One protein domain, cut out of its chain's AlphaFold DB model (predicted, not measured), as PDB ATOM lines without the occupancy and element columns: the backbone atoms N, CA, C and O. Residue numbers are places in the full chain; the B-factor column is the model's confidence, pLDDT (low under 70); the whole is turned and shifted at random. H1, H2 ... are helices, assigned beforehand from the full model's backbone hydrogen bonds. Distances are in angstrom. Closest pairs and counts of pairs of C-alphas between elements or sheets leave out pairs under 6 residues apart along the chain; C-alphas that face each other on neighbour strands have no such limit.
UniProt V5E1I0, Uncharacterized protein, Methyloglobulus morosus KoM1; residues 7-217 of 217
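What this domain is: This is residues 7 to 217 of the 217 residues of an uncharacterized protein of Methyloglobulus morosus KoM1 (UniProt V5E1I0). One very long helix, H1, folds back at its far end into a hairpin with H2, and H4 and H6 cross H2 and each other beside it to make a small helical core. Residues 7 to 30 of H1 stick out as an arm at one end, and residues 203 to 217, mostly H7, stick out as a shorter arm. The printed part has 211 residues with seven named helices, H1 to H7 in chain order, and no named strand: the class is all helix. It is extended, with a radius of gyration of the C-alphas of 26.3 A and spans of 99 by 45 by 28 A.

Where its parts are: Find C-alpha 7 at (234.861, 280.805, 301.218); from there H1, residues 7 to 69, runs 92.8 A to C-alpha 69 at (154.058, 267.451, 344.936). H2, residues 74 to 103, runs 44.1 A. H3 is residues 113 to 121, and H4, residues 124 to 147, is 35.3 A long. Look next for H5 at residues 173 to 178 and H6 at residues 184 to 197. H7, residues 200 to 215, runs 22.2 A to C-alpha 215 at (177.745, 308.186, 314.851).

How they stand to each other: Begin with H1, which touches H2 with residues 42 to 67 alone. The closest C-alphas of this helical hairpin, Pro 49 and Val 91, are 6.6 A apart, at a shallow tilt of 3 degrees, opposite ways. H1, H2, H4 and H6 form an up-and-down bundle, each helix running against the one before it. H2 touches H4 at Val 83 and Ala 135, C-alphas 5.0 A apart, at a steep tilt of 42 degrees. With residues 81 to 90 alone H2 touches H6, closest at the C-alphas of Gly 86 and Phe 195, 4.7 A. H4 touches H6 with residues 134 to 145 alone, closest at the C-alphas of Ser 138 and Cys 194, 4.7 A. H7 touches H4, about perpendicular at 90 degrees, with residues 200 to 201 alone. H5 and H6 only just touch, only at the corner, with 3 pairs of C-alphas within 8 A. H3 and H1 are near each other. In H3, H4, H5 and H6 every O i to N i+4 pair is within hydrogen-bond range; in H1 55 of 59 are, in H2 24 of 26, in H7 10 of 12.

The domain as a whole: The farthest C-alphas, those of Arg 7 and Asn 162, are 99.7 A apart. The printed part has no cut. Look at residues 148 to 172 for the long link, H4 to H5. Mean pLDDT of the printed part is 73.3, and 80 residues are under 70, among them 101 to 123 and 149 to 184.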
ATOM      1  N   ARG A   7     235.007 281.806 300.149       76.31
ATOM      2  CA  ARG A   7     234.861 280.805 301.218       76.31
ATOM      3  C   ARG A   7     234.588 281.418 302.595       76.31
ATOM      4  O   ARG A   7     233.833 280.840 303.373       76.31
ATOM      5  N   ASN A   8     235.146 282.594 302.887       78.00
ATOM      6  CA  ASN A   8     234.906 283.269 304.165       78.00
ATOM      7  C   ASN A   8     233.497 283.872 304.245       78.00
ATOM      8  O   ASN A   8     232.902 283.862 305.317       78.00
ATOM      9  N   TYR A   9     232.928 284.328 303.125       82.25
ATOM     10  CA  TYR A   9     231.568 284.881 303.098       82.25
ATOM     11  C   TYR A   9     230.505 283.828 303.424       82.25
ATOM     12  O   TYR A   9     229.606 284.090 304.221       82.25
ATOM     13  N   TRP A  10     230.644 282.615 302.882       83.75
ATOM     14  CA  TRP A  10     229.731 281.509 303.187       83.75
ATOM     15  C   TRP A  10     229.766 281.102 304.663       83.75
ATOM     16  O   TRP A  10     228.722 280.825 305.250       83.75
ATOM     17  N   HIS A  11     230.949 281.116 305.284       88.69
ATOM     18  CA  HIS A  11     231.092 280.797 306.703       88.69
ATOM     19  C   HIS A  11     230.411 281.843 307.603       88.69
ATOM     20  O   HIS A  11     229.713 281.484 308.550       88.69
ATOM     21  N   TRP A  12     230.573 283.133 307.293       87.25
ATOM     22  CA  TRP A  12     229.907 284.218 308.022       87.25
ATOM     23  C   TRP A  12     228.385 284.188 307.860       87.25
ATOM     24  O   TRP A  12     227.664 284.334 308.844       87.25
ATOM     25  N   TYR A  13     227.889 283.928 306.648       90.12
ATOM     26  CA  TYR A  13     226.452 283.837 306.387       90.12
ATOM     27  C   TYR A  13     225.794 282.669 307.139       90.12
ATOM     28  O   TYR A  13     224.720 282.821 307.717       90.12
ATOM     29  N   TYR A  14     226.466 281.514 307.198       91.62
ATOM     30  CA  TYR A  14     225.973 280.354 307.945       91.62
ATOM     31  C   TYR A  14     225.890 280.615 309.457       91.62
ATOM     32  O   TYR A  14     224.922 280.207 310.100       91.62
ATOM     33  N   LEU A  15     226.881 281.308 310.029       91.56
ATOM     34  CA  LEU A  15     226.861 281.685 311.446       91.56
ATOM     35  C   LEU A  15     225.689 282.616 311.769       91.56
ATOM     36  O   LEU A  15     224.974 282.371 312.738       91.56
ATOM     37  N   LEU A  16     225.453 283.616 310.919       93.44
ATOM     38  CA  LEU A  16     224.387 284.599 311.107       93.44
ATOM     39  C   LEU A  16     222.998 283.939 311.041       93.44
ATOM     40  O   LEU A  16     222.182 284.110 311.944       93.44
ATOM     41  N   LEU A  17     222.777 283.055 310.062       92.44
ATOM     42  CA  LEU A  17     221.542 282.263 309.971       92.44
ATOM     43  C   LEU A  17     221.318 281.354 311.186       92.44
ATOM     44  O   LEU A  17     220.180 281.150 311.612       92.44
ATOM     45  N   LYS A  18     222.388 280.781 311.748       94.50
ATOM     46  CA  LYS A  18     222.294 279.920 312.931       94.50
ATOM     47  C   LYS A  18     221.886 280.718 314.169       94.50
ATOM     48  O   LYS A  18     221.066 280.235 314.951       94.50
ATOM     49  N   GLU A  19     222.436 281.914 314.355       94.44
ATOM     50  CA  GLU A  19     222.073 282.804 315.463       94.44
ATOM     51  C   GLU A  19     220.619 283.267 315.359       94.44
ATOM     52  O   GLU A  19     219.876 283.166 316.341       94.44
ATOM     53  N   ASP A  20     220.177 283.650 314.161       94.44
ATOM     54  CA  ASP A  20     218.789 284.037 313.907       94.44
ATOM     55  C   ASP A  20     217.822 282.875 314.163       94.44
ATOM     56  O   ASP A  20     216.819 283.042 314.861       94.44
ATOM     57  N   ALA A  21     218.145 281.664 313.698       93.06
ATOM     58  CA  ALA A  21     217.329 280.477 313.953       93.06
ATOM     59  C   ALA A  21     217.211 280.160 315.459       93.06
ATOM     60  O   ALA A  21     216.128 279.825 315.956       93.06
ATOM     61  N   VAL A  22     218.300 280.305 316.220       95.31
ATOM     62  CA  VAL A  22     218.287 280.120 317.683       95.31
ATOM     63  C   VAL A  22     217.475 281.221 318.373       95.31
ATOM     64  O   VAL A  22     216.754 280.953 319.336       95.31
ATOM     65  N   ASN A  23     217.549 282.460 317.894       94.25
ATOM     66  CA  ASN A  23     216.789 283.562 318.473       94.25
ATOM     67  C   ASN A  23     215.282 283.404 318.208       94.25
ATOM     68  O   ASN A  23     214.471 283.509 319.131       94.25
ATOM     69  N   ILE A  24     214.907 283.037 316.979       92.88
ATOM     70  CA  ILE A  24     213.520 282.767 316.581       92.88
ATOM     71  C   ILE A  24     212.936 281.610 317.400       92.88
ATOM     72  O   ILE A  24     211.831 281.725 317.928       92.88
ATOM     73  N   THR A  25     213.673 280.509 317.574       94.50
ATOM     74  CA  THR A  25     213.194 279.368 318.378       94.50
ATOM     75  C   THR A  25     212.994 279.739 319.848       94.50
ATOM     76  O   THR A  25     211.974 279.368 320.433       94.50
ATOM     77  N   ARG A  26     213.883 280.548 320.442       92.31
ATOM     78  CA  ARG A  26     213.698 281.085 321.804       92.31
ATOM     79  C   ARG A  26     212.467 281.986 321.910       92.31
ATOM     80  O   ARG A  26     211.732 281.899 322.894       92.31
ATOM     81  N   GLN A  27     212.215 282.830 320.909       88.56
ATOM     82  CA  GLN A  27     211.011 283.662 320.867       88.56
ATOM     83  C   GLN A  27     209.739 282.815 320.737       88.56
ATOM     84  O   GLN A  27     208.776 283.053 321.469       88.56
ATOM     85  N   MET A  28     209.747 281.780 319.890       86.62
ATOM     86  CA  MET A  28     208.628 280.838 319.771       86.62
ATOM     87  C   MET A  28     208.360 280.096 321.083       86.62
ATOM     88  O   MET A  28     207.208 279.979 321.493       86.62
ATOM     89  N   GLN A  29     209.402 279.634 321.780       91.44
ATOM     90  CA  GLN A  29     209.256 278.955 323.071       91.44
ATOM     91  C   GLN A  29     208.638 279.867 324.134       91.44
ATOM     92  O   GLN A  29     207.703 279.453 324.818       91.44
ATOM     93  N   ARG A  30     209.100 281.121 324.240       86.56
ATOM     94  CA  ARG A  30     208.502 282.110 325.155       86.56
ATOM     95  C   ARG A  30     207.037 282.361 324.817       86.56
ATOM     96  O   ARG A  30     206.193 282.344 325.707       86.56
ATOM     97  N   MET A  31     206.715 282.526 323.537       81.25
ATOM     98  CA  MET A  31     205.339 282.743 323.088       81.25
ATOM     99  C   MET A  31     204.433 281.549 323.411       81.25
ATOM    100  O   MET A  31     203.329 281.736 323.921       81.25
ATOM    101  N   ASN A  32     204.906 280.324 323.173       82.38
ATOM    102  CA  ASN A  32     204.168 279.108 323.511       82.38
ATOM    103  C   ASN A  32     203.977 278.959 325.023       82.38
ATOM    104  O   ASN A  32     202.891 278.580 325.458       82.38
ATOM    105  N   TYR A  33     204.981 279.320 325.825       86.06
ATOM    106  CA  TYR A  33     204.868 279.331 327.282       86.06
ATOM    107  C   TYR A  33     203.779 280.301 327.765       86.06
ATOM    108  O   TYR A  33     202.915 279.909 328.550       86.06
ATOM    109  N   TYR A  34     203.745 281.534 327.244       80.62
ATOM    110  CA  TYR A  34     202.699 282.504 327.593       80.62
ATOM    111  C   TYR A  34     201.306 282.066 327.126       80.62
ATOM    112  O   TYR A  34     200.334 282.230 327.864       80.62
ATOM    113  N   ARG A  35     201.194 281.452 325.940       78.12
ATOM    114  CA  ARG A  35     199.930 280.866 325.459       78.12
ATOM    115  C   ARG A  35     199.443 279.745 326.375       78.12
ATOM    116  O   ARG A  35     198.264 279.713 326.707       78.12
ATOM    117  N   MET A  36     200.341 278.865 326.819       79.50
ATOM    118  CA  MET A  36     200.014 277.773 327.737       79.50
ATOM    119  C   MET A  36     199.545 278.299 329.100       79.50
ATOM    120  O   MET A  36     198.489 277.895 329.574       79.50
ATOM    121  N   GLN A  37     200.274 279.252 329.693       78.69
ATOM    122  CA  GLN A  37     199.904 279.907 330.959       78.69
ATOM    123  C   GLN A  37     198.526 280.583 330.880       78.69
ATOM    124  O   GLN A  37     197.676 280.376 331.745       78.69
ATOM    125  N   ARG A  38     198.255 281.332 329.803       71.25
ATOM    126  CA  ARG A  38     196.941 281.950 329.569       71.25
ATOM    127  C   ARG A  38     195.843 280.900 329.407       71.25
ATOM    128  O   ARG A  38     194.769 281.071 329.972       71.25
ATOM    129  N   ASN A  39     196.092 279.828 328.658       73.06
ATOM    130  CA  ASN A  39     195.106 278.764 328.476       73.06
ATOM    131  C   ASN A  39     194.761 278.080 329.799       73.06
ATOM    132  O   ASN A  39     193.586 277.828 330.040       73.06
ATOM    133  N   LEU A  40     195.746 277.842 330.669       79.00
ATOM    134  CA  LEU A  40     195.513 277.304 332.011       79.00
ATOM    135  C   LEU A  40     194.659 278.258 332.858       79.00
ATOM    136  O   LEU A  40     193.648 277.828 333.407       79.00
ATOM    137  N   ALA A  41     194.990 279.554 332.875       72.50
ATOM    138  CA  ALA A  41     194.210 280.562 333.596       72.50
ATOM    139  C   ALA A  41     192.773 280.693 333.057       72.50
ATOM    140  O   ALA A  41     191.820 280.801 333.824       72.50
ATOM    141  N   ILE A  42     192.585 280.646 331.735       70.56
ATOM    142  CA  ILE A  42     191.253 280.662 331.115       70.56
ATOM    143  C   ILE A  42     190.481 279.392 331.473       70.56
ATOM    144  O   ILE A  42     189.291 279.472 331.767       70.56
ATOM    145  N   ASN A  43     191.132 278.228 331.450       75.38
ATOM    146  CA  ASN A  43     190.472 276.962 331.745       75.38
ATOM    147  C   ASN A  43     190.001 276.909 333.203       75.38
ATOM    148  O   ASN A  43     188.856 276.548 333.450       75.38
ATOM    149  N   GLU A  44     190.814 277.399 334.142       76.19
ATOM    150  CA  GLU A  44     190.429 277.546 335.554       76.19
ATOM    151  C   GLU A  44     189.193 278.451 335.724       76.19
ATOM    152  O   GLU A  44     188.319 278.209 336.557       76.19
ATOM    153  N   LYS A  45     189.062 279.496 334.896       71.19
ATOM    154  CA  LYS A  45     187.902 280.402 334.924       71.19
ATOM    155  C   LYS A  45     186.672 279.836 334.211       71.19
ATOM    156  O   LYS A  45     185.562 280.241 334.553       71.19
ATOM    157  N   LYS A  46     186.838 278.907 333.264       72.50
ATOM    158  CA  LYS A  46     185.737 278.218 332.561       72.50
ATOM    159  C   LYS A  46     185.001 277.216 333.444       72.50
ATOM    160  O   LYS A  46     183.833 276.945 333.189       72.50
ATOM    161  N   GLU A  47     185.630 276.712 334.500       77.81
ATOM    162  CA  GLU A  47     184.965 275.785 335.419       77.81
ATOM    163  C   GLU A  47     183.790 276.442 336.155       77.81
ATOM    164  O   GLU A  47     182.743 275.827 336.330       77.81
ATOM    165  N   VAL A  48     183.906 277.723 336.516       78.62
ATOM    166  CA  VAL A  48     182.879 278.455 337.275       78.62
ATOM    167  C   VAL A  48     181.528 278.570 336.545       78.62
ATOM    168  O   VAL A  48     180.520 278.187 337.141       78.62
ATOM    169  N   PRO A  49     181.436 279.061 335.291       76.31
ATOM    170  CA  PRO A  49     180.160 279.129 334.574       76.31
ATOM    171  C   PRO A  49     179.592 277.742 334.260       76.31
ATOM    172  O   PRO A  49     178.375 277.586 334.245       76.31
ATOM    173  N   ILE A  50     180.441 276.731 334.043       81.69
ATOM    174  CA  ILE A  50     180.000 275.351 333.803       81.69
ATOM    175  C   ILE A  50     179.357 274.790 335.075       81.69
ATOM    176  O   ILE A  50     178.243 274.271 335.024       81.69
ATOM    177  N   VAL A  51     180.006 274.956 336.231       85.38
ATOM    178  CA  VAL A  51     179.453 274.550 337.532       85.38
ATOM    179  C   VAL A  51     178.165 275.315 337.843       85.38
ATOM    180  O   VAL A  51     177.199 274.701 338.290       85.38
ATOM    181  N   LEU A  52     178.102 276.620 337.556       82.25
ATOM    182  CA  LEU A  52     176.872 277.407 337.701       82.25
ATOM    183  C   LEU A  52     175.751 276.890 336.794       82.25
ATOM    184  O   LEU A  52     174.617 276.773 337.248       82.25
ATOM    185  N   PHE A  53     176.054 276.537 335.545       82.44
ATOM    186  CA  PHE A  53     175.072 275.989 334.612       82.44
ATOM    187  C   PHE A  53     174.498 274.655 335.104       82.44
ATOM    188  O   PHE A  53     173.280 274.491 335.164       82.44
ATOM    189  N   PHE A  54     175.358 273.718 335.513       83.69
ATOM    190  CA  PHE A  54     174.913 272.438 336.070       83.69
ATOM    191  C   PHE A  54     174.171 272.611 337.400       83.69
ATOM    192  O   PHE A  54     173.150 271.961 337.616       83.69
ATOM    193  N   GLY A  55     174.629 273.519 338.266       85.75
ATOM    194  CA  GLY A  55     173.949 273.860 339.516       85.75
ATOM    195  C   GLY A  55     172.545 274.416 339.277       85.75
ATOM    196  O   GLY A  55     171.598 273.991 339.937       85.75
ATOM    197  N   LEU A  56     172.386 275.295 338.284       84.12
ATOM    198  CA  LEU A  56     171.082 275.800 337.865       84.12
ATOM    199  C   LEU A  56     170.206 274.683 337.296       84.12
ATOM    200  O   LEU A  56     169.056 274.581 337.704       84.12
ATOM    201  N   LEU A  57     170.731 273.806 336.434       83.06
ATOM    202  CA  LEU A  57     169.968 272.668 335.907       83.06
ATOM    203  C   LEU A  57     169.411 271.776 337.021       83.06
ATOM    204  O   LEU A  57     168.223 271.447 337.013       83.06
ATOM    205  N   ILE A  58     170.245 271.427 338.004       85.69
ATOM    206  CA  ILE A  58     169.826 270.626 339.161       85.69
ATOM    207  C   ILE A  58     168.768 271.380 339.974       85.69
ATOM    208  O   ILE A  58     167.741 270.799 340.325       85.69
ATOM    209  N   ALA A  59     168.974 272.676 340.230       83.88
ATOM    210  CA  ALA A  59     168.009 273.507 340.943       83.88
ATOM    211  C   ALA A  59     166.666 273.605 340.197       83.88
ATOM    212  O   ALA A  59     165.616 273.493 340.823       83.88
ATOM    213  N   GLY A  60     166.676 273.743 338.870       79.50
ATOM    214  CA  GLY A  60     165.473 273.779 338.037       79.50
ATOM    215  C   GLY A  60     164.687 272.468 338.095       79.50
ATOM    216  O   GLY A  60     163.475 272.486 338.311       79.50
ATOM    217  N   ILE A  61     165.375 271.325 337.984       80.62
ATOM    218  CA  ILE A  61     164.763 269.989 338.096       80.62
ATOM    219  C   ILE A  61     164.186 269.769 339.501       80.62
ATOM    220  O   ILE A  61     163.057 269.288 339.639       80.62
ATOM    221  N   ALA A  62     164.926 270.146 340.548       79.94
ATOM    222  CA  ALA A  62     164.469 270.043 341.931       79.94
ATOM    223  C   ALA A  62     163.223 270.910 342.178       79.94
ATOM    224  O   ALA A  62     162.229 270.422 342.715       79.94
ATOM    225  N   MET A  63     163.237 272.165 341.718       75.56
ATOM    226  CA  MET A  63     162.123 273.109 341.864       75.56
ATOM    227  C   MET A  63     160.866 272.648 341.123       75.56
ATOM    228  O   MET A  63     159.774 272.720 341.689       75.56
ATOM    229  N   PHE A  64     161.010 272.109 339.908       72.69
ATOM    230  CA  PHE A  64     159.908 271.504 339.153       72.69
ATOM    231  C   PHE A  64     159.338 270.258 339.854       72.69
ATOM    232  O   PHE A  64     158.127 270.044 339.891       72.69
ATOM    233  N   SER A  65     160.198 269.440 340.463       72.69
ATOM    234  CA  SER A  65     159.780 268.231 341.188       72.69
ATOM    235  C   SER A  65     159.012 268.565 342.474       72.69
ATOM    236  O   SER A  65     157.976 267.962 342.749       72.69
ATOM    237  N   LEU A  66     159.460 269.580 343.219       68.69
ATOM    238  CA  LEU A  66     158.786 270.103 344.418       68.69
ATOM    239  C   LEU A  66     157.396 270.681 344.113       68.69
ATOM    240  O   LEU A  66     156.458 270.504 344.895       68.69
ATOM    241  N   THR A  67     157.236 271.335 342.964       65.44
ATOM    242  CA  THR A  67     155.949 271.920 342.554       65.44
ATOM    243  C   THR A  67     154.949 270.897 342.028       65.44
ATOM    244  O   THR A  67     153.751 271.155 342.068       65.44
ATOM    245  N   ASN A  68     155.393 269.710 341.608       64.38
ATOM    246  CA  ASN A  68     154.489 268.606 341.277       64.38
ATOM    247  C   ASN A  68     153.868 267.948 342.520       64.38
ATOM    248  O   ASN A  68     152.790 267.366 342.415       64.38
ATOM    249  N   HIS A  69     154.529 268.040 343.678       64.69
ATOM    250  CA  HIS A  69     154.058 267.451 344.936       64.69
ATOM    251  C   HIS A  69     153.151 268.372 345.758       64.69
ATOM    252  O   HIS A  69     152.418 267.893 346.620       64.69
ATOM    253  N   THR A  70     153.185 269.680 345.504       57.59
ATOM    254  CA  THR A  70     152.409 270.672 346.253       57.59
ATOM    255  C   THR A  70     151.282 271.214 345.374       57.59
ATOM    256  O   THR A  70     151.509 271.838 344.346       57.59
ATOM    257  N   THR A  71     150.031 270.969 345.766       55.75
ATOM    258  CA  THR A  71     148.813 271.411 345.052       55.75
ATOM    259  C   THR A  71     148.555 272.920 345.150       55.75
ATOM    260  O   THR A  71     147.550 273.424 344.654       55.75
ATOM    261  N   THR A  72     149.454 273.668 345.786       49.09
ATOM    262  CA  THR A  72     149.295 275.090 346.078       49.09
ATOM    263  C   THR A  72     150.001 275.960 345.032       49.09
ATOM    264  O   THR A  72     151.207 276.172 345.103       49.09
ATOM    265  N   GLY A  73     149.217 276.525 344.106       56.53
ATOM    266  CA  GLY A  73     149.500 277.810 343.449       56.53
ATOM    267  C   GLY A  73     150.255 277.774 342.113       56.53
ATOM    268  O   GLY A  73     151.467 277.975 342.070       56.53
ATOM    269  N   GLN A  74     149.515 277.682 340.999       63.78
ATOM    270  CA  GLN A  74     150.027 277.844 339.622       63.78
ATOM    271  C   GLN A  74     150.795 279.167 339.398       63.78
ATOM    272  O   GLN A  74     151.697 279.241 338.568       63.78
ATOM    273  N   SER A  75     150.482 280.229 340.150       66.81
ATOM    274  CA  SER A  75     151.146 281.535 340.004       66.81
ATOM    275  C   SER A  75     152.593 281.551 340.505       66.81
ATOM    276  O   SER A  75     153.418 282.281 339.958       66.81
ATOM    277  N   TRP A  76     152.925 280.745 341.520       69.00
ATOM    278  CA  TRP A  76     154.289 280.675 342.058       69.00
ATOM    279  C   TRP A  76     155.242 279.974 341.084       69.00
ATOM    280  O   TRP A  76     156.388 280.389 340.913       69.00
ATOM    281  N   GLN A  77     154.733 278.963 340.376       72.56
ATOM    282  CA  GLN A  77     155.470 278.219 339.352       72.56
ATOM    283  C   GLN A  77     155.951 279.133 338.221       72.56
ATOM    284  O   GLN A  77     157.111 279.058 337.823       72.56
ATOM    285  N   LEU A  78     155.092 280.037 337.739       75.25
ATOM    286  CA  LEU A  78     155.436 280.937 336.640       75.25
ATOM    287  C   LEU A  78     156.550 281.925 337.029       75.25
ATOM    288  O   LEU A  78     157.479 282.134 336.253       75.25
ATOM    289  N   ILE A  79     156.511 282.486 338.243       78.81
ATOM    290  CA  ILE A  79     157.567 283.392 338.729       78.81
ATOM    291  C   ILE A  79     158.905 282.653 338.776       78.81
ATOM    292  O   ILE A  79     159.892 283.124 338.212       78.81
ATOM    293  N   LEU A  80     158.935 281.463 339.376       80.06
ATOM    294  CA  LEU A  80     160.149 280.649 339.436       80.06
ATOM    295  C   LEU A  80     160.683 280.297 338.043       80.06
ATOM    296  O   LEU A  80     161.891 280.345 337.813       80.06
ATOM    297  N   LEU A  81     159.788 279.999 337.099       79.75
ATOM    298  CA  LEU A  81     160.149 279.684 335.723       79.75
ATOM    299  C   LEU A  81     160.765 280.891 335.002       79.75
ATOM    300  O   LEU A  81     161.806 280.759 334.364       79.75
ATOM    301  N   THR A  82     160.175 282.081 335.143       84.56
ATOM    302  CA  THR A  82     160.734 283.311 334.554       84.56
ATOM    303  C   THR A  82     162.120 283.625 335.117       84.56
ATOM    304  O   THR A  82     163.050 283.893 334.352       84.56
ATOM    305  N   VAL A  83     162.304 283.508 336.435       86.75
ATOM    306  CA  VAL A  83     163.603 283.690 337.102       86.75
ATOM    307  C   VAL A  83     164.635 282.703 336.556       86.75
ATOM    308  O   VAL A  83     165.754 283.097 336.228       86.75
ATOM    309  N   TYR A  84     164.248 281.439 336.380       86.44
ATOM    310  CA  TYR A  84     165.113 280.401 335.827       86.44
ATOM    311  C   TYR A  84     165.575 280.707 334.394       86.44
ATOM    312  O   TYR A  84     166.773 280.664 334.112       86.44
ATOM    313  N   PHE A  85     164.657 281.096 333.503       87.44
ATOM    314  CA  PHE A  85     165.010 281.491 332.132       87.44
ATOM    315  C   PHE A  85     165.890 282.748 332.084       87.44
ATOM    316  O   PHE A  85     166.798 282.819 331.255       87.44
ATOM    317  N   GLY A  86     165.680 283.699 333.001       88.06
ATOM    318  CA  GLY A  86     166.547 284.872 333.158       88.06
ATOM    319  C   GLY A  86     167.976 284.508 333.561       88.06
ATOM    320  O   GLY A  86     168.937 284.988 332.958       88.06
ATOM    321  N   MET A  87     168.129 283.595 334.526       88.00
ATOM    322  CA  MET A  87     169.441 283.093 334.948       88.00
ATOM    323  C   MET A  87     170.152 282.321 333.831       88.00
ATOM    324  O   MET A  87     171.352 282.511 333.638       88.00
ATOM    325  N   ILE A  88     169.433 281.494 333.059       87.88
ATOM    326  CA  ILE A  88     170.015 280.807 331.893       87.88
ATOM    327  C   ILE A  88     170.523 281.826 330.868       87.88
ATOM    328  O   ILE A  88     171.643 281.679 330.382       87.88
ATOM    329  N   GLY A  89     169.739 282.865 330.565       87.25
ATOM    330  CA  GLY A  89     170.159 283.943 329.663       87.25
ATOM    331  C   GLY A  89     171.464 284.604 330.114       87.25
ATOM    332  O   GLY A  89     172.399 284.740 329.322       87.25
ATOM    333  N   ALA A  90     171.584 284.906 331.409       86.88
ATOM    334  CA  ALA A  90     172.806 285.467 331.984       86.88
ATOM    335  C   ALA A  90     174.010 284.510 331.900       86.88
ATOM    336  O   ALA A  90     175.123 284.938 331.587       86.88
ATOM    337  N   VAL A  91     173.810 283.205 332.116       85.69
ATOM    338  CA  VAL A  91     174.888 282.208 331.976       85.69
ATOM    339  C   VAL A  91     175.338 282.061 330.523       85.69
ATOM    340  O   VAL A  91     176.540 282.019 330.264       85.69
ATOM    341  N   VAL A  92     174.413 282.043 329.560       87.31
ATOM    342  CA  VAL A  92     174.765 282.022 328.129       87.31
ATOM    343  C   VAL A  92     175.547 283.283 327.750       87.31
ATOM    344  O   VAL A  92     176.562 283.185 327.059       87.31
ATOM    345  N   SER A  93     175.147 284.451 328.262       84.62
ATOM    346  CA  SER A  93     175.894 285.705 328.095       84.62
ATOM    347  C   SER A  93     177.326 285.604 328.643       84.62
ATOM    348  O   SER A  93     178.289 285.978 327.970       84.62
ATOM    349  N   LEU A  94     177.499 285.034 329.841       81.25
ATOM    350  CA  LEU A  94     178.816 284.796 330.442       81.25
ATOM    351  C   LEU A  94     179.682 283.842 329.608       81.25
ATOM    352  O   LEU A  94     180.870 284.109 329.421       81.25
ATOM    353  N   LEU A  95     179.103 282.757 329.086       82.50
ATOM    354  CA  LEU A  95     179.819 281.795 328.244       82.50
ATOM    355  C   LEU A  95     180.329 282.447 326.956       82.50
ATOM    356  O   LEU A  95     181.509 282.310 326.635       82.50
ATOM    357  N   GLN A  96     179.487 283.231 326.276       82.94
ATOM    358  CA  GLN A  96     179.893 283.974 325.078       82.94
ATOM    359  C   GLN A  96     181.026 284.965 325.378       82.94
ATOM    360  O   GLN A  96     181.979 285.074 324.607       82.94
ATOM    361  N   ARG A  97     180.973 285.663 326.522       76.25
ATOM    362  CA  ARG A  97     182.039 286.587 326.953       76.25
ATOM    363  C   ARG A  97     183.357 285.870 327.211       76.25
ATOM    364  O   ARG A  97     184.411 286.374 326.829       76.25
ATOM    365  N   LEU A  98     183.308 284.707 327.852       75.12
ATOM    366  CA  LEU A  98     184.495 283.897 328.105       75.12
ATOM    367  C   LEU A  98     185.083 283.335 326.812       75.12
ATOM    368  O   LEU A  98     186.304 283.273 326.673       75.12
ATOM    369  N   GLU A  99     184.242 282.977 325.846       77.56
ATOM    370  CA  GLU A  99     184.685 282.526 324.529       77.56
ATOM    371  C   GLU A  99     185.333 283.663 323.723       77.56
ATOM    372  O   GLU A  99     186.435 283.496 323.200       77.56
ATOM    373  N   GLN A 100     184.726 284.852 323.695       75.88
ATOM    374  CA  GLN A 100     185.301 286.031 323.036       75.88
ATOM    375  C   GLN A 100     186.629 286.466 323.680       75.88
ATOM    376  O   GLN A 100     187.605 286.736 322.972       75.88
ATOM    377  N   ALA A 101     186.710 286.467 325.015       67.31
ATOM    378  CA  ALA A 101     187.958 286.732 325.734       67.31
ATOM    379  C   ALA A 101     189.027 285.665 325.432       67.31
ATOM    380  O   ALA A 101     190.209 285.979 325.287       67.31
ATOM    381  N   SER A 102     188.614 284.405 325.273       65.81
ATOM    382  CA  SER A 102     189.503 283.305 324.897       65.81
ATOM    383  C   SER A 102     190.043 283.452 323.473       65.81
ATOM    384  O   SER A 102     191.229 283.206 323.260       65.81
ATOM    385  N   ASN A 103     189.213 283.887 322.523       67.00
ATOM    386  CA  ASN A 103     189.536 283.917 321.092       67.00
ATOM    387  C   ASN A 103     190.211 285.217 320.620       67.00
ATOM    388  O   ASN A 103     190.637 285.302 319.469       67.00
ATOM    389  N   THR A 104     190.359 286.223 321.488       64.69
ATOM    390  CA  THR A 104     191.051 287.476 321.136       64.69
ATOM    391  C   THR A 104     192.547 287.215 320.900       64.69
ATOM    392  O   THR A 104     193.254 286.722 321.795       64.69
ATOM    393  N   SER A 105     193.017 287.519 319.682       50.31
ATOM    394  CA  SER A 105     194.378 287.253 319.207       50.31
ATOM    395  C   SER A 105     195.417 288.079 319.969       50.31
ATOM    396  O   SER A 105     195.272 289.277 320.196       50.31
ATOM    397  N   THR A 106     196.491 287.422 320.403       52.91
ATOM    398  CA  THR A 106     197.596 288.069 321.116       52.91
ATOM    399  C   THR A 106     198.447 288.877 320.138       52.91
ATOM    400  O   THR A 106     199.331 288.311 319.492       52.91
ATOM    401  N   ASN A 107     198.217 290.185 320.045       46.69
ATOM    402  CA  ASN A 107     199.226 291.101 319.515       46.69
ATOM    403  C   ASN A 107     200.331 291.302 320.566       46.69
ATOM    404  O   ASN A 107     200.058 291.407 321.763       46.69
ATOM    405  N   PHE A 108     201.590 291.327 320.116       47.72
ATOM    406  CA  PHE A 108     202.801 291.325 320.954       47.72
ATOM    407  C   PHE A 108     202.882 292.465 321.985       47.72
ATOM    408  O   PHE A 108     203.584 292.327 322.981       47.72
ATOM    409  N   THR A 109     202.155 293.564 321.781       53.69
ATOM    410  CA  THR A 109     202.134 294.734 322.673       53.69
ATOM    411  C   THR A 109     201.056 294.664 323.759       53.69
ATOM    412  O   THR A 109     201.207 295.300 324.795       53.69
ATOM    413  N   ASP A 110     200.004 293.862 323.569       48.56
ATOM    414  CA  ASP A 110     198.813 293.856 324.437       48.56
ATOM    415  C   ASP A 110     198.819 292.727 325.479       48.56
ATOM    416  O   ASP A 110     198.026 292.712 326.421       48.56
ATOM    417  N   SER A 111     199.724 291.753 325.333       49.22
ATOM    418  CA  SER A 111     199.709 290.524 326.134       49.22
ATOM    419  C   SER A 111     200.091 290.727 327.604       49.22
ATOM    420  O   SER A 111     199.778 289.861 328.413       49.22
ATOM    421  N   ALA A 112     200.761 291.821 327.977       48.31
ATOM    422  CA  ALA A 112     201.132 292.083 329.372       48.31
ATOM    423  C   ALA A 112     200.057 292.882 330.125       48.31
ATOM    424  O   ALA A 112     199.784 292.586 331.283       48.31
ATOM    425  N   ILE A 113     199.405 293.835 329.450       49.19
ATOM    426  CA  ILE A 113     198.436 294.762 330.056       49.19
ATOM    427  C   ILE A 113     197.043 294.107 330.143       49.19
ATOM    428  O   ILE A 113     196.395 294.165 331.188       49.19
ATOM    429  N   ASN A 114     196.635 293.341 329.120       47.72
ATOM    430  CA  ASN A 114     195.374 292.581 329.154       47.72
ATOM    431  C   ASN A 114     195.402 291.383 330.120       47.72
ATOM    432  O   ASN A 114     194.351 290.907 330.543       47.72
ATOM    433  N   SER A 115     196.583 290.881 330.495       45.78
ATOM    434  CA  SER A 115     196.695 289.771 331.455       45.78
ATOM    435  C   SER A 115     196.322 290.198 332.878       45.78
ATOM    436  O   SER A 115     195.710 289.427 333.617       45.78
ATOM    437  N   THR A 116     196.639 291.439 333.252       48.78
ATOM    438  CA  THR A 116     196.259 292.042 334.538       48.78
ATOM    439  C   THR A 116     194.776 292.418 334.597       48.78
ATOM    440  O   THR A 116     194.140 292.184 335.627       48.78
ATOM    441  N   ASP A 117     194.183 292.865 333.484       48.66
ATOM    442  CA  ASP A 117     192.740 293.150 333.407       48.66
ATOM    443  C   ASP A 117     191.873 291.881 333.437       48.66
ATOM    444  O   ASP A 117     190.796 291.873 334.030       48.66
ATOM    445  N   ILE A 118     192.358 290.761 332.893       50.41
ATOM    446  CA  ILE A 118     191.681 289.457 333.012       50.41
ATOM    447  C   ILE A 118     191.786 288.903 334.446       50.41
ATOM    448  O   ILE A 118     190.852 288.258 334.935       50.41
ATOM    449  N   GLY A 119     192.896 289.173 335.144       48.53
ATOM    450  CA  GLY A 119     193.138 288.725 336.520       48.53
ATOM    451  C   GLY A 119     192.237 289.399 337.559       48.53
ATOM    452  O   GLY A 119     191.736 288.723 338.461       48.53
ATOM    453  N   HIS A 120     191.979 290.703 337.411       48.56
ATOM    454  CA  HIS A 120     191.113 291.458 338.325       48.56
ATOM    455  C   HIS A 120     189.667 291.630 337.833       48.56
ATOM    456  O   HIS A 120     188.759 291.669 338.663       48.56
ATOM    457  N   GLY A 121     189.417 291.645 336.520       51.66
ATOM    458  CA  GLY A 121     188.085 291.888 335.951       51.66
ATOM    459  C   GLY A 121     187.100 290.713 336.033       51.66
ATOM    460  O   GLY A 121     185.897 290.917 335.900       51.66
ATOM    461  N   MET A 122     187.567 289.482 336.279       61.66
ATOM    462  CA  MET A 122     186.711 288.284 336.375       61.66
ATOM    463  C   MET A 122     186.895 287.536 337.701       61.66
ATOM    464  O   MET A 122     187.234 286.345 337.757       61.66
ATOM    465  N   SER A 123     186.679 288.248 338.807       68.69
ATOM    466  CA  SER A 123     186.490 287.608 340.112       68.69
ATOM    467  C   SER A 123     185.242 286.713 340.092       68.69
ATOM    468  O   SER A 123     184.238 287.048 339.462       68.69
ATOM    469  N   LYS A 124     185.281 285.581 340.810       72.94
ATOM    470  CA  LYS A 124     184.144 284.645 340.924       72.94
ATOM    471  C   LYS A 124     182.874 285.366 341.402       72.94
ATOM    472  O   LYS A 124     181.784 285.081 340.915       72.94
ATOM    473  N   SER A 125     183.030 286.364 342.274       74.75
ATOM    474  CA  SER A 125     181.928 287.188 342.786       74.75
ATOM    475  C   SER A 125     181.265 288.044 341.706       74.75
ATOM    476  O   SER A 125     180.049 288.203 341.725       74.75
ATOM    477  N   TYR A 126     182.034 288.554 340.737       77.81
ATOM    478  CA  TYR A 126     181.483 289.323 339.617       77.81
ATOM    479  C   TYR A 126     180.629 288.431 338.705       77.81
ATOM    480  O   TYR A 126     179.527 288.819 338.329       77.81
ATOM    481  N   MET A 127     181.070 287.194 338.433       76.81
ATOM    482  CA  MET A 127     180.272 286.234 337.650       76.81
ATOM    483  C   MET A 127     178.955 285.869 338.344       76.81
ATOM    484  O   MET A 127     177.920 285.793 337.691       76.81
ATOM    485  N   ILE A 128     178.975 285.680 339.667       80.44
ATOM    486  CA  ILE A 128     177.758 285.404 340.444       80.44
ATOM    487  C   ILE A 128     176.822 286.619 340.419       80.44
ATOM    488  O   ILE A 128     175.628 286.456 340.180       80.44
ATOM    489  N   SER A 129     177.357 287.833 340.592       82.81
ATOM    490  CA  SER A 129     176.575 289.074 340.504       82.81
ATOM    491  C   SER A 129     175.864 289.220 339.154       82.81
ATOM    492  O   SER A 129     174.742 289.716 339.120       82.81
ATOM    493  N   LEU A 130     176.486 288.748 338.070       81.75
ATOM    494  CA  LEU A 130     175.924 288.731 336.715       81.75
ATOM    495  C   LEU A 130     174.727 287.788 336.568       81.75
ATOM    496  O   LEU A 130     173.732 288.103 335.923       81.75
ATOM    497  N   VAL A 131     174.803 286.608 337.177       85.75
ATOM    498  CA  VAL A 131     173.678 285.663 337.159       85.75
ATOM    499  C   VAL A 131     172.520 286.198 338.005       85.75
ATOM    500  O   VAL A 131     171.358 286.089 337.611       85.75
ATOM    501  N   VAL A 132     172.833 286.829 339.142       86.19
ATOM    502  CA  VAL A 132     171.837 287.458 340.020       86.19
ATOM    503  C   VAL A 132     171.176 288.664 339.345       86.19
ATOM    504  O   VAL A 132     169.957 288.797 339.429       86.19
ATOM    505  N   SER A 133     171.925 289.514 338.634       86.38
ATOM    506  CA  SER A 133     171.350 290.642 337.886       86.38
ATOM    507  C   SER A 133     170.370 290.148 336.814       86.38
ATOM    508  O   SER A 133     169.251 290.658 336.731       86.38
ATOM    509  N   GLY A 134     170.716 289.085 336.078       85.94
ATOM    510  CA  GLY A 134     169.823 288.450 335.101       85.94
ATOM    511  C   GLY A 134     168.522 287.908 335.701       85.94
ATOM    512  O   GLY A 134     167.456 288.040 335.095       85.94
ATOM    513  N   ALA A 135     168.573 287.362 336.920       87.19
ATOM    514  CA  ALA A 135     167.374 286.961 337.657       87.19
ATOM    515  C   ALA A 135     166.469 288.166 337.970       87.19
ATOM    516  O   ALA A 135     165.260 288.111 337.736       87.19
ATOM    517  N   VAL A 136     167.048 289.269 338.459       87.69
ATOM    518  CA  VAL A 136     166.311 290.492 338.825       87.69
ATOM    519  C   VAL A 136     165.655 291.138 337.601       87.69
ATOM    520  O   VAL A 136     164.482 291.506 337.662       87.69
ATOM    521  N   PHE A 137     166.367 291.229 336.471       86.62
ATOM    522  CA  PHE A 137     165.807 291.777 335.230       86.62
ATOM    523  C   PHE A 137     164.637 290.948 334.697       86.62
ATOM    524  O   PHE A 137     163.643 291.518 334.246       86.62
ATOM    525  N   SER A 138     164.697 289.623 334.824       87.44
ATOM    526  CA  SER A 138     163.590 288.753 334.425       87.44
ATOM    527  C   SER A 138     162.335 288.964 335.277       87.44
ATOM    528  O   SER A 138     161.229 289.052 334.739       87.44
ATOM    529  N   VAL A 139     162.494 289.143 336.595       87.31
ATOM    530  CA  VAL A 139     161.374 289.495 337.489       87.31
ATOM    531  C   VAL A 139     160.771 290.842 337.101       87.31
ATOM    532  O   VAL A 139     159.549 290.988 337.078       87.31
ATOM    533  N   LEU A 140     161.608 291.821 336.756       86.19
ATOM    534  CA  LEU A 140     161.151 293.137 336.319       86.19
ATOM    535  C   LEU A 140     160.321 293.028 335.030       86.19
ATOM    536  O   LEU A 140     159.222 293.578 334.965       86.19
ATOM    537  N   VAL A 141     160.787 292.266 334.037       85.19
ATOM    538  CA  VAL A 141     160.041 292.002 332.792       85.19
ATOM    539  C   VAL A 141     158.718 291.291 333.066       85.19
ATOM    540  O   VAL A 141     157.694 291.652 332.485       85.19
ATOM    541  N   TYR A 142     158.702 290.336 333.994       84.00
ATOM    542  CA  TYR A 142     157.469 289.681 334.421       84.00
ATOM    543  C   TYR A 142     156.470 290.666 335.054       84.00
ATOM    544  O   TYR A 142     155.292 290.678 334.688       84.00
ATOM    545  N   LEU A 143     156.926 291.543 335.955       83.31
ATOM    546  CA  LEU A 143     156.084 292.577 336.571       83.31
ATOM    547  C   LEU A 143     155.577 293.598 335.541       83.31
ATOM    548  O   LEU A 143     154.414 294.006 335.593       83.31
ATOM    549  N   LEU A 144     156.407 293.972 334.566       81.25
ATOM    550  CA  LEU A 144     155.991 294.822 333.446       81.25
ATOM    551  C   LEU A 144     154.911 294.146 332.594       81.25
ATOM    552  O   LEU A 144     153.911 294.781 332.267       81.25
ATOM    553  N   SER A 145     155.055 292.850 332.303       79.19
ATOM    554  CA  SER A 145     154.033 292.081 331.583       79.19
ATOM    555  C   SER A 145     152.720 291.987 332.369       79.19
ATOM    556  O   SER A 145     151.646 292.141 331.788       79.19
ATOM    557  N   ARG A 146     152.774 291.803 333.696       76.62
ATOM    558  CA  ARG A 146     151.571 291.774 334.551       76.62
ATOM    559  C   ARG A 146     150.885 293.132 334.678       76.62
ATOM    560  O   ARG A 146     149.662 293.169 334.744       76.62
ATOM    561  N   SER A 147     151.650 294.222 334.734       77.38
ATOM    562  CA  SER A 147     151.112 295.575 334.941       77.38
ATOM    563  C   SER A 147     150.476 296.196 333.695       77.38
ATOM    564  O   SER A 147     149.782 297.197 333.828       77.38
ATOM    565  N   GLN A 148     150.694 295.625 332.500       72.56
ATOM    566  CA  GLN A 148     150.214 296.168 331.216       72.56
ATOM    567  C   GLN A 148     150.599 297.647 330.990       72.56
ATOM    568  O   GLN A 148     149.944 298.359 330.231       72.56
ATOM    569  N   LEU A 149     151.674 298.121 331.639       66.38
ATOM    570  CA  LEU A 149     152.055 299.538 331.652       66.38
ATOM    571  C   LEU A 149     152.512 300.040 330.269       66.38
ATOM    572  O   LEU A 149     152.439 301.229 329.976       66.38
ATOM    573  N   VAL A 150     152.972 299.126 329.410       68.00
ATOM    574  CA  VAL A 150     153.485 299.414 328.068       68.00
ATOM    575  C   VAL A 150     152.752 298.523 327.062       68.00
ATOM    576  O   VAL A 150     153.174 297.409 326.789       68.00
ATOM    577  N   ASN A 151     151.656 299.016 326.480       61.44
ATOM    578  CA  ASN A 151     150.910 298.326 325.408       61.44
ATOM    579  C   ASN A 151     151.462 298.618 323.997       61.44
ATOM    580  O   ASN A 151     150.786 298.404 322.996       61.44
ATOM    581  N   ILE A 152     152.679 299.162 323.903       55.59
ATOM    582  CA  ILE A 152     153.212 299.764 322.666       55.59
ATOM    583  C   ILE A 152     153.702 298.690 321.675       55.59
ATOM    584  O   ILE A 152     153.980 298.984 320.516       55.59
ATOM    585  N   LEU A 153     153.780 297.426 322.098       55.50
ATOM    586  CA  LEU A 153     154.188 296.318 321.246       55.50
ATOM    587  C   LEU A 153     153.390 295.069 321.632       55.50
ATOM    588  O   LEU A 153     153.461 294.630 322.778       55.50
ATOM    589  N   ASP A 154     152.726 294.438 320.659       64.44
ATOM    590  CA  ASP A 154     152.028 293.130 320.748       64.44
ATOM    591  C   ASP A 154     152.975 291.942 321.103       64.44
ATOM    592  O   ASP A 154     152.676 290.746 320.980       64.44
ATOM    593  N   LEU A 155     154.192 292.304 321.513       67.06
ATOM    594  CA  LEU A 155     155.277 291.473 321.988       67.06
ATOM    595  C   LEU A 155     155.131 291.147 323.481       67.06
ATOM    596  O   LEU A 155     155.554 290.069 323.893       67.06
ATOM    597  N   LEU A 156     154.540 292.042 324.287       68.12
ATOM    598  CA  LEU A 156     154.327 291.782 325.712       68.12
ATOM    599  C   LEU A 156     153.086 290.900 325.912       68.12
ATOM    600  O   LEU A 156     152.007 291.243 325.426       68.12
ATOM    601  N   PRO A 157     153.212 289.769 326.625       67.50
ATOM    602  CA  PRO A 157     152.117 288.831 326.741       67.50
ATOM    603  C   PRO A 157     150.996 289.402 327.599       67.50
ATOM    604  O   PRO A 157     151.214 289.837 328.733       67.50
ATOM    605  N   LYS A 158     149.783 289.383 327.044       68.50
ATOM    606  CA  LYS A 158     148.576 289.826 327.734       68.50
ATOM    607  C   LYS A 158     148.010 288.660 328.556       68.50
ATOM    608  O   LYS A 158     147.798 287.591 327.986       68.50
ATOM    609  N   PRO A 159     147.780 288.826 329.872       63.09
ATOM    610  CA  PRO A 159     147.097 287.813 330.670       63.09
ATOM    611  C   PRO A 159     145.676 287.618 330.149       63.09
ATOM    612  O   PRO A 159     144.908 288.580 330.076       63.09
ATOM    613  N   ASP A 160     145.350 286.382 329.776       63.62
ATOM    614  CA  ASP A 160     143.990 285.984 329.435       63.62
ATOM    615  C   ASP A 160     143.302 285.482 330.707       63.62
ATOM    616  O   ASP A 160     143.756 284.538 331.348       63.62
ATOM    617  N   VAL A 161     142.225 286.157 331.096       58.69
ATOM    618  CA  VAL A 161     141.429 285.837 332.291       58.69
ATOM    619  C   VAL A 161     140.609 284.555 332.130       58.69
ATOM    620  O   VAL A 161     140.140 284.026 333.132       58.69
ATOM    621  N   ASN A 162     140.475 284.035 330.904       54.34
ATOM    622  CA  ASN A 162     139.650 282.863 330.599       54.34
ATOM    623  C   ASN A 162     140.469 281.588 330.332       54.34
ATOM    624  O   ASN A 162     139.895 280.526 330.087       54.34
ATOM    625  N   ALA A 163     141.802 281.674 330.363       58.03
ATOM    626  CA  ALA A 163     142.685 280.533 330.151       58.03
ATOM    627  C   ALA A 163     142.781 279.682 331.430       58.03
ATOM    628  O   ALA A 163     143.775 279.711 332.158       58.03
ATOM    629  N   GLU A 164     141.732 278.915 331.722       53.94
ATOM    630  CA  GLU A 164     141.779 277.882 332.755       53.94
ATOM    631  C   GLU A 164     142.610 276.697 332.251       53.94
ATOM    632  O   GLU A 164     142.198 275.899 331.407       53.94
ATOM    633  N   CYS A 165     143.829 276.589 332.774       55.66
ATOM    634  CA  CYS A 165     144.703 275.457 332.517       55.66
ATOM    635  C   CYS A 165     144.129 274.183 333.165       55.66
ATOM    636  O   CYS A 165     144.304 273.938 334.363       55.66
ATOM    637  N   ASN A 166     143.474 273.337 332.365       53.69
ATOM    638  CA  ASN A 166     143.041 272.005 332.785       53.69
ATOM    639  C   ASN A 166     144.250 271.052 332.849       53.69
ATOM    640  O   ASN A 166     144.558 270.327 331.901       53.69
ATOM    641  N   ILE A 167     144.937 271.039 333.998       54.62
ATOM    642  CA  ILE A 167     146.117 270.192 334.278       54.62
ATOM    643  C   ILE A 167     145.813 268.698 334.030       54.62
ATOM    644  O   ILE A 167     146.696 267.931 333.653       54.62
ATOM    645  N   SER A 168     144.549 268.291 334.178       51.75
ATOM    646  CA  SER A 168     144.063 266.922 333.965       51.75
ATOM    647  C   SER A 168     144.000 266.488 332.491       51.75
ATOM    648  O   SER A 168     143.985 265.292 332.217       51.75
ATOM    649  N   ALA A 169     143.963 267.429 331.540       50.53
ATOM    650  CA  ALA A 169     143.835 267.136 330.106       50.53
ATOM    651  C   ALA A 169     145.194 267.015 329.387       50.53
ATOM    652  O   ALA A 169     145.287 266.410 328.320       50.53
ATOM    653  N   SER A 170     146.266 267.554 329.976       52.72
ATOM    654  CA  SER A 170     147.616 267.512 329.414       52.72
ATOM    655  C   SER A 170     148.451 266.412 330.077       52.72
ATOM    656  O   SER A 170     149.185 266.665 331.031       52.72
ATOM    657  N   GLN A 171     148.411 265.196 329.530       55.97
ATOM    658  CA  GLN A 171     149.296 264.105 329.974       55.97
ATOM    659  C   GLN A 171     150.758 264.264 329.509       55.97
ATOM    660  O   GLN A 171     151.637 263.524 329.942       55.97
ATOM    661  N   ASN A 172     151.044 265.253 328.655       61.97
ATOM    662  CA  ASN A 172     152.378 265.483 328.106       61.97
ATOM    663  C   ASN A 172     153.193 266.451 328.979       61.97
ATOM    664  O   ASN A 172     152.708 267.510 329.378       61.97
ATOM    665  N   PHE A 173     154.472 266.119 329.194       61.03
ATOM    666  CA  PHE A 173     155.448 266.922 329.950       61.03
ATOM    667  C   PHE A 173     155.496 268.395 329.500       61.03
ATOM    668  O   PHE A 173     155.470 269.302 330.327       61.03
ATOM    669  N   ILE A 174     155.489 268.629 328.183       63.12
ATOM    670  CA  ILE A 174     155.550 269.970 327.577       63.12
ATOM    671  C   ILE A 174     154.264 270.764 327.835       63.12
ATOM    672  O   ILE A 174     154.316 271.963 328.095       63.12
ATOM    673  N   GLY A 175     153.108 270.095 327.802       60.03
ATOM    674  CA  GLY A 175     151.829 270.746 328.060       60.03
ATOM    675  C   GLY A 175     151.733 271.193 329.515       60.03
ATOM    676  O   GLY A 175     151.434 272.351 329.764       60.03
ATOM    677  N   LYS A 176     152.139 270.354 330.479       63.03
ATOM    678  CA  LYS A 176     152.201 270.747 331.899       63.03
ATOM    679  C   LYS A 176     153.201 271.883 332.160       63.03
ATOM    680  O   LYS A 176     152.987 272.688 333.056       63.03
ATOM    681  N   PHE A 177     154.273 271.956 331.368       62.06
ATOM    682  CA  PHE A 177     155.300 272.995 331.461       62.06
ATOM    683  C   PHE A 177     154.844 274.365 330.924       62.06
ATOM    684  O   PHE A 177     155.238 275.394 331.465       62.06
ATOM    685  N   LEU A 178     154.014 274.393 329.876       61.06
ATOM    686  CA  LEU A 178     153.519 275.628 329.245       61.06
ATOM    687  C   LEU A 178     152.155 276.095 329.774       61.06
ATOM    688  O   LEU A 178     151.722 277.204 329.460       61.06
ATOM    689  N   CYS A 179     151.477 275.255 330.556       56.00
ATOM    690  CA  CYS A 179     150.134 275.499 331.066       56.00
ATOM    691  C   CYS A 179     150.220 276.291 332.377       56.00
ATOM    692  O   CYS A 179     150.264 275.755 333.481       56.00
ATOM    693  N   ALA A 180     150.319 277.604 332.210       57.97
ATOM    694  CA  ALA A 180     150.261 278.604 333.266       57.97
ATOM    695  C   ALA A 180     148.975 279.447 333.062       57.97
ATOM    696  O   ALA A 180     148.192 279.101 332.180       57.97
ATOM    697  N   PRO A 181     148.692 280.535 333.812       56.28
ATOM    698  CA  PRO A 181     147.461 281.335 333.640       56.28
ATOM    699  C   PRO A 181     147.463 282.188 332.349       56.28
ATOM    700  O   PRO A 181     146.940 283.298 332.310       56.28
ATOM    701  N   TYR A 182     148.141 281.706 331.314       58.78
ATOM    702  CA  TYR A 182     148.386 282.330 330.029       58.78
ATOM    703  C   TYR A 182     148.231 281.255 328.956       58.78
ATOM    704  O   TYR A 182     148.635 280.108 329.161       58.78
ATOM    705  N   ASP A 183     147.706 281.638 327.794       66.31
ATOM    706  CA  ASP A 183     147.757 280.788 326.607       66.31
ATOM    707  C   ASP A 183     149.213 280.368 326.313       66.31
ATOM    708  O   ASP A 183     150.160 281.135 326.518       66.31
ATOM    709  N   SER A 184     149.396 279.141 325.825       67.69
ATOM    710  CA  SER A 184     150.699 278.516 325.558       67.69
ATOM    711  C   SER A 184     151.638 279.409 324.730       67.69
ATOM    712  O   SER A 184     152.841 279.478 325.004       67.69
ATOM    713  N   ALA A 185     151.085 280.167 323.777       72.81
ATOM    714  CA  ALA A 185     151.817 281.130 322.961       72.81
ATOM    715  C   ALA A 185     152.308 282.353 323.759       72.81
ATOM    716  O   ALA A 185     153.427 282.827 323.551       72.81
ATOM    717  N   GLN A 186     151.501 282.861 324.691       75.12
ATOM    718  CA  GLN A 186     151.838 284.023 325.519       75.12
ATOM    719  C   GLN A 186     152.889 283.664 326.577       75.12
ATOM    720  O   GLN A 186     153.826 284.432 326.806       75.12
ATOM    721  N   THR A 187     152.805 282.459 327.148       76.00
ATOM    722  CA  THR A 187     153.840 281.923 328.044       76.00
ATOM    723  C   THR A 187     155.180 281.798 327.321       76.00
ATOM    724  O   THR A 187     156.202 282.235 327.843       76.00
ATOM    725  N   ALA A 188     155.199 281.274 326.091       77.19
ATOM    726  CA  ALA A 188     156.432 281.161 325.311       77.19
ATOM    727  C   ALA A 188     157.065 282.534 325.015       77.19
ATOM    728  O   ALA A 188     158.274 282.702 325.195       77.19
ATOM    729  N   LYS A 189     156.254 283.533 324.633       82.62
ATOM    730  CA  LYS A 189     156.718 284.922 324.453       82.62
ATOM    731  C   LYS A 189     157.345 285.471 325.736       82.62
ATOM    732  O   LYS A 189     158.440 286.028 325.678       82.62
ATOM    733  N   LEU A 190     156.692 285.269 326.885       83.38
ATOM    734  CA  LEU A 190     157.205 285.699 328.188       83.38
ATOM    735  C   LEU A 190     158.571 285.074 328.484       83.38
ATOM    736  O   LEU A 190     159.498 285.784 328.854       83.38
ATOM    737  N   LEU A 191     158.715 283.761 328.284       84.31
ATOM    738  CA  LEU A 191     159.965 283.049 328.558       84.31
ATOM    739  C   LEU A 191     161.111 283.520 327.660       84.31
ATOM    740  O   LEU A 191     162.229 283.692 328.145       84.31
ATOM    741  N   ILE A 192     160.837 283.784 326.380       86.38
ATOM    742  CA  ILE A 192     161.825 284.354 325.453       86.38
ATOM    743  C   ILE A 192     162.253 285.752 325.917       86.38
ATOM    744  O   ILE A 192     163.446 286.047 325.957       86.38
ATOM    745  N   LEU A 193     161.307 286.602 326.318       85.75
ATOM    746  CA  LEU A 193     161.590 287.940 326.847       85.75
ATOM    747  C   LEU A 193     162.410 287.890 328.141       85.75
ATOM    748  O   LEU A 193     163.384 288.627 328.280       85.75
ATOM    749  N   CYS A 194     162.067 286.990 329.059       86.81
ATOM    750  CA  CYS A 194     162.819 286.746 330.287       86.81
ATOM    751  C   CYS A 194     164.248 286.274 329.993       86.81
ATOM    752  O   CYS A 194     165.194 286.794 330.586       86.81
ATOM    753  N   PHE A 195     164.423 285.365 329.031       88.44
ATOM    754  CA  PHE A 195     165.739 284.924 328.573       88.44
ATOM    755  C   PHE A 195     166.565 286.081 327.997       88.44
ATOM    756  O   PHE A 195     167.711 286.274 328.400       88.44
ATOM    757  N   ILE A 196     165.980 286.895 327.111       86.50
ATOM    758  CA  ILE A 196     166.652 288.060 326.514       86.50
ATOM    759  C   ILE A 196     166.999 289.102 327.587       86.50
ATOM    760  O   ILE A 196     168.078 289.691 327.547       86.50
ATOM    761  N   SER A 197     166.139 289.296 328.589       86.25
ATOM    762  CA  SER A 197     166.411 290.217 329.701       86.25
ATOM    763  C   SER A 197     167.650 289.824 330.513       86.25
ATOM    764  O   SER A 197     168.334 290.695 331.042       86.25
ATOM    765  N   GLY A 198     168.006 288.533 330.534       83.94
ATOM    766  CA  GLY A 198     169.243 288.042 331.147       83.94
ATOM    767  C   GLY A 198     170.519 288.601 330.502       83.94
ATOM    768  O   GLY A 198     171.581 288.553 331.114       83.94
ATOM    769  N   PHE A 199     170.428 289.179 329.298       82.00
ATOM    770  CA  PHE A 199     171.531 289.854 328.604       82.00
ATOM    771  C   PHE A 199     171.597 291.370 328.885       82.00
ATOM    772  O   PHE A 199     172.520 292.039 328.411       82.00
ATOM    773  N   ALA A 200     170.642 291.935 329.637       74.94
ATOM    774  CA  ALA A 200     170.443 293.385 329.758       74.94
ATOM    775  C   ALA A 200     171.654 294.146 330.324       74.94
ATOM    776  O   ALA A 200     171.883 295.288 329.928       74.94
ATOM    777  N   GLU A 201     172.471 293.513 331.172       71.12
ATOM    778  CA  GLU A 201     173.673 294.136 331.751       71.12
ATOM    779  C   GLU A 201     174.660 294.633 330.682       71.12
ATOM    780  O   GLU A 201     175.332 295.644 330.879       71.12
ATOM    781  N   ARG A 202     174.720 293.960 329.526       64.25
ATOM    782  CA  ARG A 202     175.586 294.356 328.407       64.25
ATOM    783  C   ARG A 202     174.845 294.911 327.206       64.25
ATOM    784  O   ARG A 202     175.435 295.662 326.440       64.25
ATOM    785  N   PHE A 203     173.554 294.612 327.078       58.66
ATOM    786  CA  PHE A 203     172.742 295.164 325.998       58.66
ATOM    787  C   PHE A 203     172.756 296.698 326.012       58.66
ATOM    788  O   PHE A 203     172.786 297.319 324.959       58.66
ATOM    789  N   VAL A 204     172.809 297.318 327.196       58.84
ATOM    790  CA  VAL A 204     172.889 298.780 327.326       58.84
ATOM    791  C   VAL A 204     174.232 299.343 326.825       58.84
ATOM    792  O   VAL A 204     174.203 300.153 325.896       58.84
ATOM    793  N   PRO A 205     175.405 298.945 327.363       58.50
ATOM    794  CA  PRO A 205     176.687 299.469 326.890       58.50
ATOM    795  C   PRO A 205     177.040 299.032 325.460       58.50
ATOM    796  O   PRO A 205     177.520 299.864 324.704       58.50
ATOM    797  N   ASP A 206     176.746 297.796 325.038       62.12
ATOM    798  CA  ASP A 206     177.096 297.324 323.686       62.12
ATOM    799  C   ASP A 206     176.271 298.044 322.600       62.12
ATOM    800  O   ASP A 206     176.801 298.415 321.548       62.12
ATOM    801  N   VAL A 207     174.978 298.301 322.851       64.44
ATOM    802  CA  VAL A 207     174.151 299.113 321.942       64.44
ATOM    803  C   VAL A 207     174.661 300.551 321.919       64.44
ATOM    804  O   VAL A 207     174.804 301.112 320.832       64.44
ATOM    805  N   LEU A 208     175.004 301.123 323.076       57.91
ATOM    806  CA  LEU A 208     175.535 302.481 323.173       57.91
ATOM    807  C   LEU A 208     176.877 302.632 322.436       57.91
ATOM    808  O   LEU A 208     177.019 303.536 321.616       57.91
ATOM    809  N   ASP A 209     177.819 301.710 322.633       74.25
ATOM    810  CA  ASP A 209     179.113 301.690 321.943       74.25
ATOM    811  C   ASP A 209     178.946 301.510 320.431       74.25
ATOM    812  O   ASP A 209     179.653 302.138 319.636       74.25
ATOM    813  N   SER A 210     177.980 300.688 320.003       69.25
ATOM    814  CA  SER A 210     177.666 300.516 318.581       69.25
ATOM    815  C   SER A 210     177.071 301.783 317.960       69.25
ATOM    816  O   SER A 210     177.421 302.129 316.830       69.25
ATOM    817  N   LEU A 211     176.219 302.503 318.699       65.50
ATOM    818  CA  LEU A 211     175.639 303.772 318.271       65.50
ATOM    819  C   LEU A 211     176.711 304.858 318.197       65.50
ATOM    820  O   LEU A 211     176.774 305.563 317.197       65.50
ATOM    821  N   ILE A 212     177.604 304.942 319.186       82.94
ATOM    822  CA  ILE A 212     178.731 305.886 319.191       82.94
ATOM    823  C   ILE A 212     179.680 305.604 318.018       82.94
ATOM    824  O   ILE A 212     180.088 306.529 317.319       82.94
ATOM    825  N   ARG A 213     180.003 304.331 317.746       78.50
ATOM    826  CA  ARG A 213     180.829 303.950 316.586       78.50
ATOM    827  C   ARG A 213     180.168 304.293 315.256       78.50
ATOM    828  O   ARG A 213     180.862 304.740 314.352       78.50
ATOM    829  N   ARG A 214     178.854 304.092 315.134       75.00
ATOM    830  CA  ARG A 214     178.092 304.466 313.931       75.00
ATOM    831  C   ARG A 214     177.940 305.974 313.775       75.00
ATOM    832  O   ARG A 214     177.919 306.426 312.649       75.00
ATOM    833  N   ALA A 215     177.851 306.727 314.869       73.44
ATOM    834  CA  ALA A 215     177.745 308.186 314.851       73.44
ATOM    835  C   ALA A 215     179.078 308.891 314.548       73.44
ATOM    836  O   ALA A 215     179.087 310.065 314.194       73.44
ATOM    837  N   LYS A 216     180.208 308.195 314.730       71.44
ATOM    838  CA  LYS A 216     181.550 308.703 314.409       71.44
ATOM    839  C   LYS A 216     181.957 308.452 312.943       71.44
ATOM    840  O   LYS A 216     182.951 309.027 312.509       71.44
ATOM    841  N   ASN A 217     181.209 307.615 312.222       48.19
ATOM    842  CA  ASN A 217     181.340 307.381 310.779       48.19
ATOM    843  C   ASN A 217     180.274 308.165 310.014       48.19
ATOM    844  O   ASN A 217     180.567 308.534 308.858       48.19
TER     845      ASN A 217